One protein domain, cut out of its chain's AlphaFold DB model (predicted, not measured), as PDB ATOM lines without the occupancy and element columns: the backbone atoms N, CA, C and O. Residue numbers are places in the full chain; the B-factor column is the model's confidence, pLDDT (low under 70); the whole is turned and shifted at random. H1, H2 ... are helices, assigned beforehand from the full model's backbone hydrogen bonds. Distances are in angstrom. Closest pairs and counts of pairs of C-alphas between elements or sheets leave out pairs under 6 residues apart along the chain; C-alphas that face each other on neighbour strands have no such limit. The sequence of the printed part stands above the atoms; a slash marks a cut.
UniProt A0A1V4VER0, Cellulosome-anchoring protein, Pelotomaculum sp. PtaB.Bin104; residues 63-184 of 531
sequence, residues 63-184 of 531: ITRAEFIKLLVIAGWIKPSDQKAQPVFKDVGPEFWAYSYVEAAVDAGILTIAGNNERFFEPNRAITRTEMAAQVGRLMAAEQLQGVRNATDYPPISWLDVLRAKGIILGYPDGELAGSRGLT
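AT A GLANCE: This is residues 63 to 184 of the 531 residues of the protein "Cellulosome-anchoring protein" of Pelotomaculum sp. PtaB.Bin104 (UniProt A0A1V4VER0). There is little regular structure: two pairs of crossed helices, H1 with H2 and H3 with H4, follow one another along the longest axis, joined and bordered by long loops. H1 and H3 run side by side between H2 and H4. The 122 printed residues have four named helices, H1 to H4, and no named strand; the class is all helix, with only 41 residues in named elements. The whole is compact, radius of gyration of the C-alphas 14.5 A, spanning 44 by 28 by 28 A.

HOW THE PARTS SIT: H1, residues 65 to 75, touches H2, residues 99 to 107, closest at C-alphas Lys 70 and Tyr 101, 5.6 A. H3, residues 129 to 142, touches H4, residues 159 to 165, about perpendicular at 78 degrees; C-alphas Ala 134 and Trp 159 are closest, 5.3 A. H1 and H3 are close but not clearly touching. In each helix every O i to N i+4 pair is within hydrogen-bond range.

IN THESE COORDINATES: H1, 15.4 A long, begins at C-alpha 65 (6.737, 67.977, 16.303). H3 measures 19.7 A. H4 ends at C-alpha 165 (13.665, 76.078, 37.476).

THE WHOLE: The printed part has no cut. The three links are long. No printed residue is under 70 in pLDDT.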
ATOM      1  N   ILE A  63       3.174  74.998  16.433       98.12
ATOM      2  CA  ILE A  63       4.340  74.335  15.852       98.12
ATOM      3  C   ILE A  63       4.180  72.814  15.906       98.12
ATOM      4  O   ILE A  63       3.753  72.230  16.911       98.12
ATOM      5  N   THR A  64       4.533  72.148  14.812       98.44
ATOM      6  CA  THR A  64       4.514  70.687  14.731       98.44
ATOM      7  C   THR A  64       5.718  70.059  15.436       98.44
ATOM      8  O   THR A  64       6.742  70.702  15.682       98.44
ATOM      9  N   ARG A  65       5.626  68.761  15.737       98.25
ATOM     10  CA  ARG A  65       6.737  67.977  16.303       98.25
ATOM     11  C   ARG A  65       7.969  67.970  15.397       98.25
ATOM     12  O   ARG A  65       9.083  68.088  15.901       98.25
ATOM     13  N   ALA A  66       7.775  67.859  14.082       98.44
ATOM     14  CA  ALA A  66       8.862  67.893  13.102       98.44
ATOM     15  C   ALA A  66       9.539  69.271  13.008       98.44
ATOM     16  O   ALA A  66      10.759  69.362  12.893       98.44
ATOM     17  N   GLU A  67       8.770  70.355  13.083       98.56
ATOM     18  CA  GLU A  67       9.336  71.707  13.089       98.56
ATOM     19  C   GLU A  67      10.119  71.978  14.366       98.56
ATOM     20  O   GLU A  67      11.263  72.422  14.289       98.56
ATOM     21  N   PHE A  68       9.552  71.651  15.529       98.62
ATOM     22  CA  PHE A  68      10.234  71.878  16.798       98.62
ATOM     23  C   PHE A  68      11.555  71.103  16.888       98.62
ATOM     24  O   PHE A  68      12.571  71.675  17.284       98.62
ATOM     25  N   ILE A  69      11.579  69.830  16.467       98.44
ATOM     26  CA  ILE A  69      12.817  69.043  16.526       98.44
ATOM     27  C   ILE A  69      13.895  69.589  15.587       98.44
ATOM     28  O   ILE A  69      15.068  69.586  15.954       98.44
ATOM     29  N   LYS A  70      13.517  70.129  14.417       98.62
ATOM     30  CA  LYS A  70      14.462  70.814  13.527       98.62
ATOM     31  C   LYS A  70      15.120  71.997  14.241       98.62
ATOM     32  O   LYS A  70      16.346  72.087  14.241       98.62
ATOM     33  N   LEU A  71      14.321  72.869  14.871       98.69
ATOM     34  CA  LEU A  71      14.840  74.023  15.619       98.69
ATOM     35  C   LEU A  71      15.797  73.572  16.728       98.69
ATOM     36  O   LEU A  71      16.880  74.134  16.877       98.69
ATOM     37  N   LEU A  72      15.416  72.529  17.471       98.69
ATOM     38  CA  LEU A  72      16.202  72.003  18.583       98.69
ATOM     39  C   LEU A  72      17.549  71.419  18.133       98.69
ATOM     40  O   LEU A  72      18.571  71.696  18.754       98.69
ATOM     41  N   VAL A  73      17.561  70.641  17.046       98.56
ATOM     42  CA  VAL A  73      18.783  70.040  16.482       98.56
ATOM     43  C   VAL A  73      19.746  71.119  15.984       98.56
ATOM     44  O   VAL A  73      20.940  71.041  16.274       98.56
ATOM     45  N   ILE A  74      19.239  72.154  15.303       98.44
ATOM     46  CA  ILE A  74      20.071  73.269  14.825       98.44
ATOM     47  C   ILE A  74      20.629  74.071  16.007       98.44
ATOM     48  O   ILE A  74      21.841  74.263  16.099       98.44
ATOM     49  N   ALA A  75      19.774  74.479  16.952       98.25
ATOM     50  CA  ALA A  75      20.189  75.253  18.123       98.25
ATOM     51  C   ALA A  75      21.197  74.498  19.007       98.25
ATOM     52  O   ALA A  75      22.120  75.109  19.553       98.25
ATOM     53  N   GLY A  76      21.033  73.175  19.113       97.81
ATOM     54  CA  GLY A  76      21.904  72.258  19.844       97.81
ATOM     55  C   GLY A  76      23.216  71.908  19.144       97.81
ATOM     56  O   GLY A  76      23.987  71.133  19.700       97.81
ATOM     57  N   TRP A  77      23.476  72.447  17.945       97.88
ATOM     58  CA  TRP A  77      24.663  72.121  17.141       97.88
ATOM     59  C   TRP A  77      24.814  70.628  16.832       97.88
ATOM     60  O   TRP A  77      25.919  70.105  16.683       97.88
ATOM     61  N   ILE A  78      23.689  69.931  16.701       97.19
ATOM     62  CA  ILE A  78      23.673  68.512  16.379       97.19
ATOM     63  C   ILE A  78      23.724  68.371  14.862       97.19
ATOM     64  O   ILE A  78      22.901  68.934  14.136       97.19
ATOM     65  N   LYS A  79      24.706  67.611  14.372       94.88
ATOM     66  CA  LYS A  79      24.826  67.309  12.946       94.88
ATOM     67  C   LYS A  79      23.607  66.479  12.506       94.88
ATOM     68  O   LYS A  79      23.374  65.430  13.104       94.88
ATOM     69  N   PRO A  80      22.852  66.900  11.472       95.69
ATOM     70  CA  PRO A  80      21.808  66.064  10.890       95.69
ATOM     71  C   PRO A  80      22.381  64.722  10.417       95.69
ATOM     72  O   PRO A  80      23.483  64.683   9.863       95.69
ATOM     73  N   SER A  81      21.644  63.635  10.637       94.69
ATOM     74  CA  SER A  81      22.114  62.294  10.293       94.69
ATOM     75  C   SER A  81      22.023  62.055   8.791       94.69
ATOM     76  O   SER A  81      21.089  62.515   8.125       94.69
ATOM     77  N   ASP A  82      22.974  61.284   8.273       92.38
ATOM     78  CA  ASP A  82      22.907  60.747   6.918       92.38
ATOM     79  C   ASP A  82      21.729  59.764   6.786       92.38
ATOM     80  O   ASP A  82      21.174  59.275   7.778       92.38
ATOM     81  N   GLN A  83      21.337  59.453   5.548       89.62
ATOM     82  CA  GLN A  83      20.269  58.486   5.300       89.62
ATOM     83  C   GLN A  83      20.621  57.102   5.857       89.62
ATOM     84  O   GLN A  83      21.663  56.529   5.536       89.62
ATOM     85  N   LYS A  84      19.721  56.540   6.670       87.06
ATOM     86  CA  LYS A  84      19.859  55.192   7.228       87.06
ATOM     87  C   LYS A  84      19.084  54.189   6.383       87.06
ATOM     88  O   LYS A  84      17.981  54.465   5.918       87.06
ATOM     89  N   ALA A  85      19.622  52.974   6.273       86.75
ATOM     90  CA  ALA A  85      18.967  51.880   5.550       86.75
ATOM     91  C   ALA A  85      17.596  51.497   6.138       86.75
ATOM     92  O   ALA A  85      16.751  50.960   5.425       86.75
ATOM     93  N   GLN A  86      17.383  51.736   7.436       89.75
ATOM     94  CA  GLN A  86      16.121  51.493   8.132       89.75
ATOM     95  C   GLN A  86      15.783  52.711   9.003       89.75
ATOM     96  O   GLN A  86      16.449  52.911  10.022       89.75
ATOM     97  N   PRO A  87      14.779  53.522   8.618       93.38
ATOM     98  CA  PRO A  87      14.262  54.603   9.453       93.38
ATOM     99  C   PRO A  87      13.809  54.116  10.832       93.38
ATOM    100  O   PRO A  87      13.237  53.028  10.962       93.38
ATOM    101  N   VAL A  88      14.018  54.941  11.858       94.69
ATOM    102  CA  VAL A  88      13.587  54.636  13.231       94.69
ATOM    103  C   VAL A  88      12.061  54.649  13.345       94.69
ATOM    104  O   VAL A  88      11.484  53.773  13.996       94.69
ATOM    105  N   PHE A  89      11.407  55.618  12.699       96.44
ATOM    106  CA  PHE A  89       9.954  55.791  12.707       96.44
ATOM    107  C   PHE A  89       9.335  55.431  11.354       96.44
ATOM    108  O   PHE A  89       9.897  55.715  10.298       96.44
ATOM    109  N   LYS A  90       8.150  54.815  11.374       95.00
ATOM    110  CA  LYS A  90       7.465  54.326  10.161       95.00
ATOM    111  C   LYS A  90       6.849  55.442   9.316       95.00
ATOM    112  O   LYS A  90       6.672  55.271   8.116       95.00
ATOM    113  N   ASP A  91       6.492  56.550   9.950       95.94
ATOM    114  CA  ASP A  91       5.840  57.724   9.361       95.94
ATOM    115  C   ASP A  91       6.818  58.870   9.054       95.94
ATOM    116  O   ASP A  91       6.398  59.960   8.671       95.94
ATOM    117  N   VAL A  92       8.124  58.615   9.183       96.69
ATOM    118  CA  VAL A  92       9.204  59.543   8.824       96.69
ATOM    119  C   VAL A  92      10.197  58.799   7.932       96.69
ATOM    120  O   VAL A  92      11.199  58.259   8.393       96.69
ATOM    121  N   GLY A  93       9.882  58.720   6.638       94.81
ATOM    122  CA  GLY A  93      10.763  58.112   5.636       94.81
ATOM    123  C   GLY A  93      11.865  59.066   5.142       94.81
ATOM    124  O   GLY A  93      11.768  60.264   5.398       94.81
ATOM    125  N   PRO A  94      12.871  58.572   4.389       93.75
ATOM    126  CA  PRO A  94      14.011  59.372   3.911       93.75
ATOM    127  C   PRO A  94      13.647  60.609   3.076       93.75
ATOM    128  O   PRO A  94      14.392  61.582   3.073       93.75
ATOM    129  N   GLU A  95      12.493  60.580   2.404       93.50
ATOM    130  CA  GLU A  95      11.965  61.695   1.600       93.50
ATOM    131  C   GLU A  95      11.260  62.771   2.443       93.50
ATOM    132  O   GLU A  95      10.888  63.831   1.938       93.50
ATOM    133  N   PHE A  96      11.017  62.514   3.732       96.25
ATOM    134  CA  PHE A  96      10.410  63.504   4.611       96.25
ATOM    135  C   PHE A  96      11.424  64.608   4.918       96.25
ATOM    136  O   PHE A  96      12.531  64.334   5.370       96.25
ATOM    137  N   TRP A  97      11.041  65.874   4.740       95.75
ATOM    138  CA  TRP A  97      11.964  67.014   4.857       95.75
ATOM    139  C   TRP A  97      12.688  67.098   6.215       95.75
ATOM    140  O   TRP A  97      13.793  67.632   6.291       95.75
ATOM    141  N   ALA A  98      12.074  66.589   7.290       96.62
ATOM    142  CA  ALA A  98      12.655  66.603   8.633       96.62
ATOM    143  C   ALA A  98      13.432  65.322   8.981       96.62
ATOM    144  O   ALA A  98      13.889  65.192  10.115       96.62
ATOM    145  N   TYR A  99      13.546  64.368   8.051       97.94
ATOM    146  CA  TYR A  99      14.072  63.027   8.303       97.94
ATOM    147  C   TYR A  99      15.428  63.051   9.016       97.94
ATOM    148  O   TYR A  99      15.563  62.484  10.099       97.94
ATOM    149  N   SER A 100      16.406  63.775   8.465       98.00
ATOM    150  CA  SER A 100      17.770  63.826   9.009       98.00
ATOM    151  C   SER A 100      17.832  64.435  10.413       98.00
ATOM    152  O   SER A 100      18.661  64.027  11.224       98.00
ATOM    153  N   TYR A 101      16.933  65.369  10.734       98.31
ATOM    154  CA  TYR A 101      16.834  65.979  12.062       98.31
ATOM    155  C   TYR A 101      16.178  65.034  13.074       98.31
ATOM    156  O   TYR A 101      16.644  64.929  14.207       98.31
ATOM    157  N   VAL A 102      15.116  64.324  12.678       98.19
ATOM    158  CA  VAL A 102      14.458  63.327  13.538       98.19
ATOM    159  C   VAL A 102      15.430  62.198  13.876       98.19
ATOM    160  O   VAL A 102      15.563  61.837  15.043       98.19
ATOM    161  N   GLU A 103      16.145  61.682  12.877       97.75
ATOM    162  CA  GLU A 103      17.150  60.634  13.068       97.75
ATOM    163  C   GLU A 103      18.303  61.103  13.965       97.75
ATOM    164  O   GLU A 103      18.662  60.393  14.905       97.75
ATOM    165  N   ALA A 104      18.817  62.318  13.755       97.56
ATOM    166  CA  ALA A 104      19.870  62.887  14.597       97.56
ATOM    167  C   ALA A 104      19.427  63.079  16.049       97.56
ATOM    168  O   ALA A 104      20.189  62.823  16.979       97.56
ATOM    169  N   ALA A 105      18.179  63.494  16.269       98.00
ATOM    170  CA  ALA A 105      17.634  63.621  17.612       98.00
ATOM    171  C   ALA A 105      17.469  62.263  18.315       98.00
ATOM    172  O   ALA A 105      17.586  62.198  19.538       98.00
ATOM    173  N   VAL A 106      17.209  61.179  17.578       96.69
ATOM    174  CA  VAL A 106      17.237  59.823  18.146       96.69
ATOM    175  C   VAL A 106      18.670  59.420  18.491       96.69
ATOM    176  O   VAL A 106      18.910  58.967  19.609       96.69
ATOM    177  N   ASP A 107      19.622  59.635  17.578       95.31
ATOM    178  CA  ASP A 107      21.038  59.292  17.782       95.31
ATOM    179  C   ASP A 107      21.641  60.043  18.982       95.31
ATOM    180  O   ASP A 107      22.411  59.478  19.754       95.31
ATOM    181  N   ALA A 108      21.226  61.296  19.189       94.75
ATOM    182  CA  ALA A 108      21.612  62.125  20.330       94.75
ATOM    183  C   ALA A 108      20.837  61.813  21.630       94.75
ATOM    184  O   ALA A 108      21.048  62.473  22.646       94.75
ATOM    185  N   GLY A 109      19.904  60.851  21.622       94.88
ATOM    186  CA  GLY A 109      19.102  60.479  22.796       94.88
ATOM    187  C   GLY A 109      18.043  61.510  23.215       94.88
ATOM    188  O   GLY A 109      17.473  61.412  24.303       94.88
ATOM    189  N   ILE A 110      17.747  62.494  22.363       96.19
ATOM    190  CA  ILE A 110      16.734  63.539  22.585       96.19
ATOM    191  C   ILE A 110      15.327  62.980  22.354       96.19
ATOM    192  O   ILE A 110      14.402  63.227  23.141       96.19
ATOM    193  N   LEU A 111      15.171  62.195  21.286       95.25
ATOM    194  CA  LEU A 111      13.971  61.420  20.990       95.25
ATOM    195  C   LEU A 111      14.165  59.967  21.419       95.25
ATOM    196  O   LEU A 111      15.177  59.341  21.129       95.25
ATOM    197  N   THR A 112      13.156  59.410  22.089       88.25
ATOM    198  CA  THR A 112      13.188  58.036  22.599       88.25
ATOM    199  C   THR A 112      12.079  57.205  21.969       88.25
ATOM    200  O   THR A 112      10.940  57.662  21.897       88.25
ATOM    201  N   ILE A 113      12.376  55.954  21.615       86.94
ATOM    202  CA  ILE A 113      11.364  54.966  21.197       86.94
ATOM    203  C   ILE A 113      10.790  54.151  22.367       86.94
ATOM    204  O   ILE A 113       9.896  53.330  22.174       86.94
ATOM    205  N   ALA A 114      11.300  54.354  23.584       80.81
ATOM    206  CA  ALA A 114      10.820  53.658  24.773       80.81
ATOM    207  C   ALA A 114       9.321  53.927  24.989       80.81
ATOM    208  O   ALA A 114       8.888  55.078  25.021       80.81
ATOM    209  N   GLY A 115       8.529  52.859  25.108       79.50
ATOM    210  CA  GLY A 115       7.069  52.939  25.223       79.50
ATOM    211  C   GLY A 115       6.322  53.164  23.900       79.50
ATOM    212  O   GLY A 115       5.096  53.119  23.896       79.50
ATOM    213  N   ASN A 116       7.025  53.344  22.776       86.25
ATOM    214  CA  ASN A 116       6.442  53.496  21.441       86.25
ATOM    215  C   ASN A 116       6.620  52.210  20.616       86.25
ATOM    216  O   ASN A 116       7.435  52.141  19.695       86.25
ATOM    217  N   ASN A 117       5.843  51.179  20.955       84.94
ATOM    218  CA  ASN A 117       5.918  49.867  20.296       84.94
ATOM    219  C   ASN A 117       5.562  49.928  18.801       84.94
ATOM    220  O   ASN A 117       6.018  49.101  18.011       84.94
ATOM    221  N   GLU A 118       4.753  50.909  18.396       87.56
ATOM    222  CA  GLU A 118       4.299  51.042  17.014       87.56
ATOM    223  C   GLU A 118       5.292  51.797  16.120       87.56
ATOM    224  O   GLU A 118       5.253  51.610  14.899       87.56
ATOM    225  N   ARG A 119       6.235  52.545  16.719       92.12
ATOM    226  CA  ARG A 119       7.256  53.381  16.062       92.12
ATOM    227  C   ARG A 119       6.663  54.481  15.174       92.12
ATOM    228  O   ARG A 119       7.123  54.673  14.051       92.12
ATOM    229  N   PHE A 120       5.667  55.205  15.683       95.12
ATOM    230  CA  PHE A 120       5.130  56.417  15.044       95.12
ATOM    231  C   PHE A 120       5.654  57.682  15.726       95.12
ATOM    232  O   PHE A 120       5.629  57.779  16.953       95.12
ATOM    233  N   PHE A 121       6.144  58.644  14.946       96.44
ATOM    234  CA  PHE A 121       6.603  59.938  15.451       96.44
ATOM    235  C   PHE A 121       5.498  60.995  15.468       96.44
ATOM    236  O   PHE A 121       5.557  61.887  16.311       96.44
ATOM    237  N   GLU A 122       4.507  60.899  14.580       96.69
ATOM    238  CA  GLU A 122       3.446  61.881  14.330       96.69
ATOM    239  C   GLU A 122       3.988  63.269  13.924       96.69
ATOM    240  O   GLU A 122       3.699  64.271  14.588       96.69
ATOM    241  N   PRO A 123       4.783  63.379  12.840       97.75
ATOM    242  CA  PRO A 123       5.562  64.582  12.536       97.75
ATOM    243  C   PRO A 123       4.727  65.859  12.390       97.75
ATOM    244  O   PRO A 123       5.191  66.931  12.769       97.75
ATOM    245  N   ASN A 124       3.501  65.740  11.871       97.44
ATOM    246  CA  ASN A 124       2.627  66.872  11.546       97.44
ATOM    247  C   ASN A 124       1.674  67.264  12.687       97.44
ATOM    248  O   ASN A 124       0.928  68.233  12.553       97.44
ATOM    249  N   ARG A 125       1.662  66.526  13.806       96.88
ATOM    250  CA  ARG A 125       0.861  66.900  14.978       96.88
ATOM    251  C   ARG A 125       1.549  68.044  15.720       96.88
ATOM    252  O   ARG A 125       2.776  68.067  15.830       96.88
ATOM    253  N   ALA A 126       0.757  68.960  16.278       97.81
ATOM    254  CA  ALA A 126       1.256  69.971  17.203       97.81
ATOM    255  C   ALA A 126       1.986  69.313  18.389       97.81
ATOM    256  O   ALA A 126       1.477  68.359  18.991       97.81
ATOM    257  N   ILE A 127       3.178  69.812  18.721       97.44
ATOM    258  CA  ILE A 127       3.940  69.319  19.873       97.44
ATOM    259  C   ILE A 127       3.320  69.825  21.175       97.44
ATOM    260  O   ILE A 127       2.947  70.992  21.275       97.44
ATOM    261  N   THR A 128       3.222  68.959  22.184       95.62
ATOM    262  CA  THR A 128       2.774  69.373  23.524       95.62
ATOM    263  C   THR A 128       3.927  69.933  24.356       95.62
ATOM    264  O   THR A 128       5.095  69.603  24.136       95.62
ATOM    265  N   ARG A 129       3.616  70.739  25.374       93.69
ATOM    266  CA  ARG A 129       4.621  71.288  26.303       93.69
ATOM    267  C   ARG A 129       5.402  70.215  27.052       93.69
ATOM    268  O   ARG A 129       6.606  70.375  27.230       93.69
ATOM    269  N   THR A 130       4.764  69.113  27.436       93.88
ATOM    270  CA  THR A 130       5.457  67.980  28.068       93.88
ATOM    271  C   THR A 130       6.458  67.324  27.114       93.88
ATOM    272  O   THR A 130       7.583  67.024  27.512       93.88
ATOM    273  N   GLU A 131       6.080  67.118  25.850       95.69
ATOM    274  CA  GLU A 131       6.963  66.519  24.840       95.69
ATOM    275  C   GLU A 131       8.141  67.433  24.512       95.69
ATOM    276  O   GLU A 131       9.285  66.977  24.489       95.69
ATOM    277  N   MET A 132       7.866  68.725  24.323       96.75
ATOM    278  CA  MET A 132       8.885  69.750  24.130       96.75
ATOM    279  C   MET A 132       9.864  69.783  25.308       96.75
ATOM    280  O   MET A 132      11.075  69.697  25.099       96.75
ATOM    281  N   ALA A 133       9.356  69.829  26.543       96.56
ATOM    282  CA  ALA A 133      10.197  69.891  27.731       96.56
ATOM    283  C   ALA A 133      11.089  68.655  27.853       96.56
ATOM    284  O   ALA A 133      12.267  68.781  28.175       96.56
ATOM    285  N   ALA A 134      10.561  67.469  27.540       95.75
ATOM    286  CA  ALA A 134      11.351  66.247  27.537       95.75
ATOM    287  C   ALA A 134      12.484  66.275  26.499       95.75
ATOM    288  O   ALA A 134      13.590  65.841  26.803       95.75
ATOM    289  N   GLN A 135      12.236  66.796  25.294       97.75
ATOM    290  CA  GLN A 135      13.267  66.907  24.257       97.75
ATOM    291  C   GLN A 135      14.354  67.919  24.652       97.75
ATOM    292  O   GLN A 135      15.538  67.587  24.650       97.75
ATOM    293  N   VAL A 136      13.959  69.124  25.069       98.38
ATOM    294  CA  VAL A 136      14.888  70.172  25.525       98.38
ATOM    295  C   VAL A 136      15.695  69.701  26.732       98.38
ATOM    296  O   VAL A 136      16.917  69.808  26.747       98.38
ATOM    297  N   GLY A 137      15.028  69.115  27.725       97.62
ATOM    298  CA  GLY A 137      15.663  68.621  28.938       97.62
ATOM    299  C   GLY A 137      16.687  67.512  28.678       97.62
ATOM    300  O   GLY A 137      17.782  67.547  29.237       97.62
ATOM    301  N   ARG A 138      16.386  66.573  27.772       97.69
ATOM    302  CA  ARG A 138      17.355  65.542  27.365       97.69
ATOM    303  C   ARG A 138      18.562  66.126  26.642       97.69
ATOM    304  O   ARG A 138      19.668  65.677  26.918       97.69
ATOM    305  N   LEU A 139      18.381  67.140  25.791       98.06
ATOM    306  CA  LEU A 139      19.512  67.856  25.194       98.06
ATOM    307  C   LEU A 139      20.365  68.536  26.276       98.06
ATOM    308  O   LEU A 139      21.579  68.367  26.294       98.06
ATOM    309  N   MET A 140      19.745  69.231  27.232       97.94
ATOM    310  CA  MET A 140      20.466  69.855  28.350       97.94
ATOM    311  C   MET A 140      21.255  68.831  29.184       97.94
ATOM    312  O   MET A 140      22.357  69.129  29.641       97.94
ATOM    313  N   ALA A 141      20.704  67.632  29.382       96.31
ATOM    314  CA  ALA A 141      21.383  66.542  30.075       96.31
ATOM    315  C   ALA A 141      22.534  65.949  29.250       96.31
ATOM    316  O   ALA A 141      23.611  65.723  29.795       96.31
ATOM    317  N   ALA A 142      22.339  65.739  27.945       94.88
ATOM    318  CA  ALA A 142      23.387  65.269  27.034       94.88
ATOM    319  C   ALA A 142      24.566  66.255  26.963       94.88
ATOM    320  O   ALA A 142      25.726  65.851  26.936       94.88
ATOM    321  N   GLU A 143      24.267  67.552  27.024       95.19
ATOM    322  CA  GLU A 143      25.239  68.645  27.098       95.19
ATOM    323  C   GLU A 143      25.803  68.874  28.507       95.19
ATOM    324  O   GLU A 143      26.598  69.795  28.701       95.19
ATOM    325  N   GLN A 144      25.409  68.052  29.489       94.75
ATOM    326  CA  GLN A 144      25.874  68.095  30.878       94.75
ATOM    327  C   GLN A 144      25.787  69.500  31.493       94.75
ATOM    328  O   GLN A 144      26.697  69.958  32.189       94.75
ATOM    329  N   LEU A 145      24.696  70.220  31.212       95.50
ATOM    330  CA  LEU A 145      24.512  71.561  31.754       95.50
ATOM    331  C   LEU A 145      24.449  71.517  33.286       95.50
ATOM    332  O   LEU A 145      23.841  70.631  33.887       95.50
ATOM    333  N   GLN A 146      25.067  72.504  33.940       90.88
ATOM    334  CA  GLN A 146      25.178  72.536  35.399       90.88
ATOM    335  C   GLN A 146      23.805  72.421  36.074       90.88
ATOM    336  O   GLN A 146      22.879  73.164  35.753       90.88
ATOM    337  N   GLY A 147      23.684  71.531  37.061       90.38
ATOM    338  CA  GLY A 147      22.435  71.325  37.801       90.38
ATOM    339  C   GLY A 147      21.361  70.556  37.024       90.38
ATOM    340  O   GLY A 147      20.239  70.440  37.510       90.38
ATOM    341  N   VAL A 148      21.686  70.024  35.843       93.88
ATOM    342  CA  VAL A 148      20.827  69.109  35.086       93.88
ATOM    343  C   VAL A 148      21.333  67.685  35.297       93.88
ATOM    344  O   VAL A 148      22.520  67.403  35.168       93.88
ATOM    345  N   ARG A 149      20.421  66.793  35.682       92.62
ATOM    346  CA  ARG A 149      20.701  65.374  35.945       92.62
ATOM    347  C   ARG A 149      20.767  64.566  34.650       92.62
ATOM    348  O   ARG A 149      20.201  64.988  33.641       92.62
ATOM    349  N   ASN A 150      21.385  63.381  34.689       90.12
ATOM    350  CA  ASN A 150      21.386  62.497  33.524       90.12
ATOM    351  C   ASN A 150      19.965  62.020  33.236       90.12
ATOM    352  O   ASN A 150      19.203  61.693  34.147       90.12
ATOM    353  N   ALA A 151      19.622  61.914  31.952       87.81
ATOM    354  CA  ALA A 151      18.273  61.548  31.523       87.81
ATOM    355  C   ALA A 151      17.810  60.159  32.007       87.81
ATOM    356  O   ALA A 151      16.612  59.881  32.011       87.81
ATOM    357  N   THR A 152      18.748  59.296  32.403       86.25
ATOM    358  CA  THR A 152      18.515  57.933  32.897       86.25
ATOM    359  C   THR A 152      18.496  57.821  34.425       86.25
ATOM    360  O   THR A 152      18.301  56.719  34.938       86.25
ATOM    361  N   ASP A 153      18.686  58.918  35.167       83.88
ATOM    362  CA  ASP A 153      18.735  58.874  36.631       83.88
ATOM    363  C   ASP A 153      17.358  58.579  37.273       83.88
ATOM    364  O   ASP A 153      16.305  58.953  36.753       83.88
ATOM    365  N   TYR A 154      17.372  57.965  38.466       78.88
ATOM    366  CA  TYR A 154      16.180  57.680  39.284       78.88
ATOM    367  C   TYR A 154      16.056  58.640  40.491       78.88
ATOM    368  O   TYR A 154      17.080  58.986  41.085       78.88
ATOM    369  N   PRO A 155      14.848  59.085  40.904       84.81
ATOM    370  CA  PRO A 155      13.553  58.884  40.245       84.81
ATOM    371  C   PRO A 155      13.460  59.636  38.904       84.81
ATOM    372  O   PRO A 155      14.232  60.581  38.709       84.81
ATOM    373  N   PRO A 156      12.529  59.243  38.005       83.31
ATOM    374  CA  PRO A 156      12.358  59.875  36.700       83.31
ATOM    375  C   PRO A 156      12.215  61.396  36.788       83.31
ATOM    376  O   PRO A 156      11.556  61.928  37.682       83.31
ATOM    377  N   ILE A 157      12.830  62.092  35.834       86.25
ATOM    378  CA  ILE A 157      12.914  63.552  35.823       86.25
ATOM    379  C   ILE A 157      11.606  64.165  35.312       86.25
ATOM    380  O   ILE A 157      11.140  63.846  34.218       86.25
ATOM    381  N   SER A 158      11.060  65.119  36.069       91.62
ATOM    382  CA  SER A 158      10.046  66.048  35.562       91.62
ATOM    383  C   SER A 158      10.735  67.155  34.766       91.62
ATOM    384  O   SER A 158      11.216  68.144  35.318       91.62
ATOM    385  N   TRP A 159      10.823  66.983  33.446       94.12
ATOM    386  CA  TRP A 159      11.505  67.957  32.588       94.12
ATOM    387  C   TRP A 159      10.831  69.329  32.579       94.12
ATOM    388  O   TRP A 159      11.515  70.340  32.460       94.12
ATOM    389  N   LEU A 160       9.509  69.378  32.760       92.75
ATOM    390  CA  LEU A 160       8.778  70.635  32.909       92.75
ATOM    391  C   LEU A 160       9.270  71.437  34.122       92.75
ATOM    392  O   LEU A 160       9.510  72.637  33.995       92.75
ATOM    393  N   ASP A 161       9.490  70.775  35.260       90.88
ATOM    394  CA  ASP A 161       9.996  71.434  36.468       90.88
ATOM    395  C   ASP A 161      11.456  71.862  36.309       90.88
ATOM    396  O   ASP A 161      11.823  72.956  36.734       90.88
ATOM    397  N   VAL A 162      12.281  71.049  35.636       94.06
ATOM    398  CA  VAL A 162      13.671  71.413  35.312       94.06
ATOM    399  C   VAL A 162      13.713  72.667  34.440       94.06
ATOM    400  O   VAL A 162      14.432  73.612  34.762       94.06
ATOM    401  N   LEU A 163      12.927  72.714  33.360       95.12
ATOM    402  CA  LEU A 163      12.880  73.874  32.467       95.12
ATOM    403  C   LEU A 163      12.311  75.115  33.163       95.12
ATOM    404  O   LEU A 163      12.782  76.220  32.891       95.12
ATOM    405  N   ARG A 164      11.339  74.945  34.071       92.88
ATOM    406  CA  ARG A 164      10.819  76.036  34.904       92.88
ATOM    407  C   ARG A 164      11.889  76.580  35.843       92.88
ATOM    408  O   ARG A 164      12.110  77.786  35.880       92.88
ATOM    409  N   ALA A 165      12.588  75.701  36.562       92.50
ATOM    410  CA  ALA A 165      13.665  76.078  37.476       92.50
ATOM    411  C   ALA A 165      14.835  76.768  36.756       92.50
ATOM    412  O   ALA A 165      15.509  77.616  37.334       92.50
ATOM    413  N   LYS A 166      15.056  76.423  35.484       93.56
ATOM    414  CA  LYS A 166      16.058  77.039  34.607       93.56
ATOM    415  C   LYS A 166      15.588  78.319  33.913       93.56
ATOM    416  O   LYS A 166      16.363  78.908  33.174       93.56
ATOM    417  N   GLY A 167      14.336  78.737  34.109       93.06
ATOM    418  CA  GLY A 167      13.779  79.930  33.466       93.06
ATOM    419  C   GLY A 167      13.548  79.793  31.957       93.06
ATOM    420  O   GLY A 167      13.183  80.770  31.311       93.06
ATOM    421  N   ILE A 168      13.704  78.594  31.382       94.38
ATOM    422  CA  ILE A 168      13.442  78.334  29.957       94.38
ATOM    423  C   ILE A 168      11.938  78.461  29.683       94.38
ATOM    424  O   ILE A 168      11.517  79.054  28.688       94.38
ATOM    425  N   ILE A 169      11.118  77.976  30.619       90.94
ATOM    426  CA  ILE A 169       9.660  78.096  30.600       90.94
ATOM    427  C   ILE A 169       9.202  78.853  31.851       90.94
ATOM    428  O   ILE A 169       9.608  78.510  32.953       90.94
ATOM    429  N   LEU A 170       8.302  79.829  31.704       79.50
ATOM    430  CA  LEU A 170       7.816  80.640  32.834       79.50
ATOM    431  C   LEU A 170       6.440  80.201  33.382       79.50
ATOM    432  O   LEU A 170       6.093  80.551  34.506       79.50
ATOM    433  N   GLY A 171       5.695  79.369  32.643       73.94
ATOM    434  CA  GLY A 171       4.301  79.011  32.960       73.94
ATOM    435  C   GLY A 171       3.294  80.061  32.479       73.94
ATOM    436  O   GLY A 171       3.684  81.047  31.857       73.94
ATOM    437  N   TYR A 172       2.003  79.821  32.710       74.88
ATOM    438  CA  TYR A 172       0.920  80.763  32.403       74.88
ATOM    439  C   TYR A 172       0.597  81.652  33.624       74.88
ATOM    440  O   TYR A 172       1.046  81.343  34.730       74.88
ATOM    441  N   PRO A 173      -0.145  82.771  33.462       74.94
ATOM    442  CA  PRO A 173      -0.449  83.694  34.566       74.94
ATOM    443  C   PRO A 173      -1.155  83.058  35.776       74.94
ATOM    444  O   PRO A 173      -1.058  83.574  36.884       74.94
ATOM    445  N   ASP A 174      -1.844  81.936  35.571       77.06
ATOM    446  CA  ASP A 174      -2.490  81.117  36.606       77.06
ATOM    447  C   ASP A 174      -1.513  80.202  37.376       77.06
ATOM    448  O   ASP A 174      -1.903  79.519  38.321       77.06
ATOM    449  N   GLY A 175      -0.232  80.198  37.000       74.06
ATOM    450  CA  GLY A 175       0.814  79.371  37.591       74.06
ATOM    451  C   GLY A 175       0.902  77.956  37.016       74.06
ATOM    452  O   GLY A 175       1.822  77.218  37.399       74.06
ATOM    453  N   GLU A 176       0.011  77.580  36.090       82.75
ATOM    454  CA  GLU A 176       0.030  76.277  35.435       82.75
ATOM    455  C   GLU A 176       1.117  76.191  34.356       82.75
ATOM    456  O   GLU A 176       1.461  77.153  33.666       82.75
ATOM    457  N   LEU A 177       1.649  74.982  34.162       81.69
ATOM    458  CA  LEU A 177       2.528  74.676  33.030       81.69
ATOM    459  C   LEU A 177       1.761  74.133  31.814       81.69
ATOM    460  O   LEU A 177       2.365  74.029  30.749       81.69
ATOM    461  N   ALA A 178       0.471  73.796  31.970       83.00
ATOM    462  CA  ALA A 178      -0.448  73.274  30.949       83.00
ATOM    463  C   ALA A 178       0.186  72.242  29.991       83.00
ATOM    464  O   ALA A 178       0.232  72.438  28.777       83.00
ATOM    465  N   GLY A 179       0.699  71.130  30.531       85.62
ATOM    466  CA  GLY A 179       1.558  70.180  29.805       85.62
ATOM    467  C   GLY A 179       0.995  69.621  28.486       85.62
ATOM    468  O   GLY A 179       1.765  69.368  27.561       85.62
ATOM    469  N   SER A 180      -0.327  69.459  28.370       89.00
ATOM    470  CA  SER A 180      -1.008  68.957  27.163       89.00
ATOM    471  C   SER A 180      -1.253  70.018  26.085       89.00
ATOM    472  O   SER A 180      -1.619  69.670  24.963       89.00
ATOM    473  N   ARG A 181      -1.059  71.304  26.396       88.94
ATOM    474  CA  ARG A 181      -1.265  72.405  25.451       88.94
ATOM    475  C   ARG A 181      -0.169  72.401  24.381       88.94
ATOM    476  O   ARG A 181       0.988  72.091  24.672       88.94
ATOM    477  N   GLY A 182      -0.545  72.743  23.149       88.81
ATOM    478  CA  GLY A 182       0.405  72.973  22.058       88.81
ATOM    479  C   GLY A 182       1.188  74.276  22.234       88.81
ATOM    480  O   GLY A 182       0.719  75.176  22.928       88.81
ATOM    481  N   LEU A 183       2.359  74.382  21.603       93.00
ATOM    482  CA  LEU A 183       3.125  75.633  21.547       93.00
ATOM    483  C   LEU A 183       2.850  76.385  20.251       93.00
ATOM    484  O   LEU A 183       2.786  75.758  19.191       93.00
ATOM    485  N   THR A 184       2.777  77.712  20.315       96.25
ATOM    486  CA  THR A 184       2.912  78.541  19.111       96.25
ATOM    487  C   THR A 184       4.361  78.553  18.618       96.25
ATOM    488  O   THR A 184       5.304  78.245  19.357       96.25
TER     489      THR A 184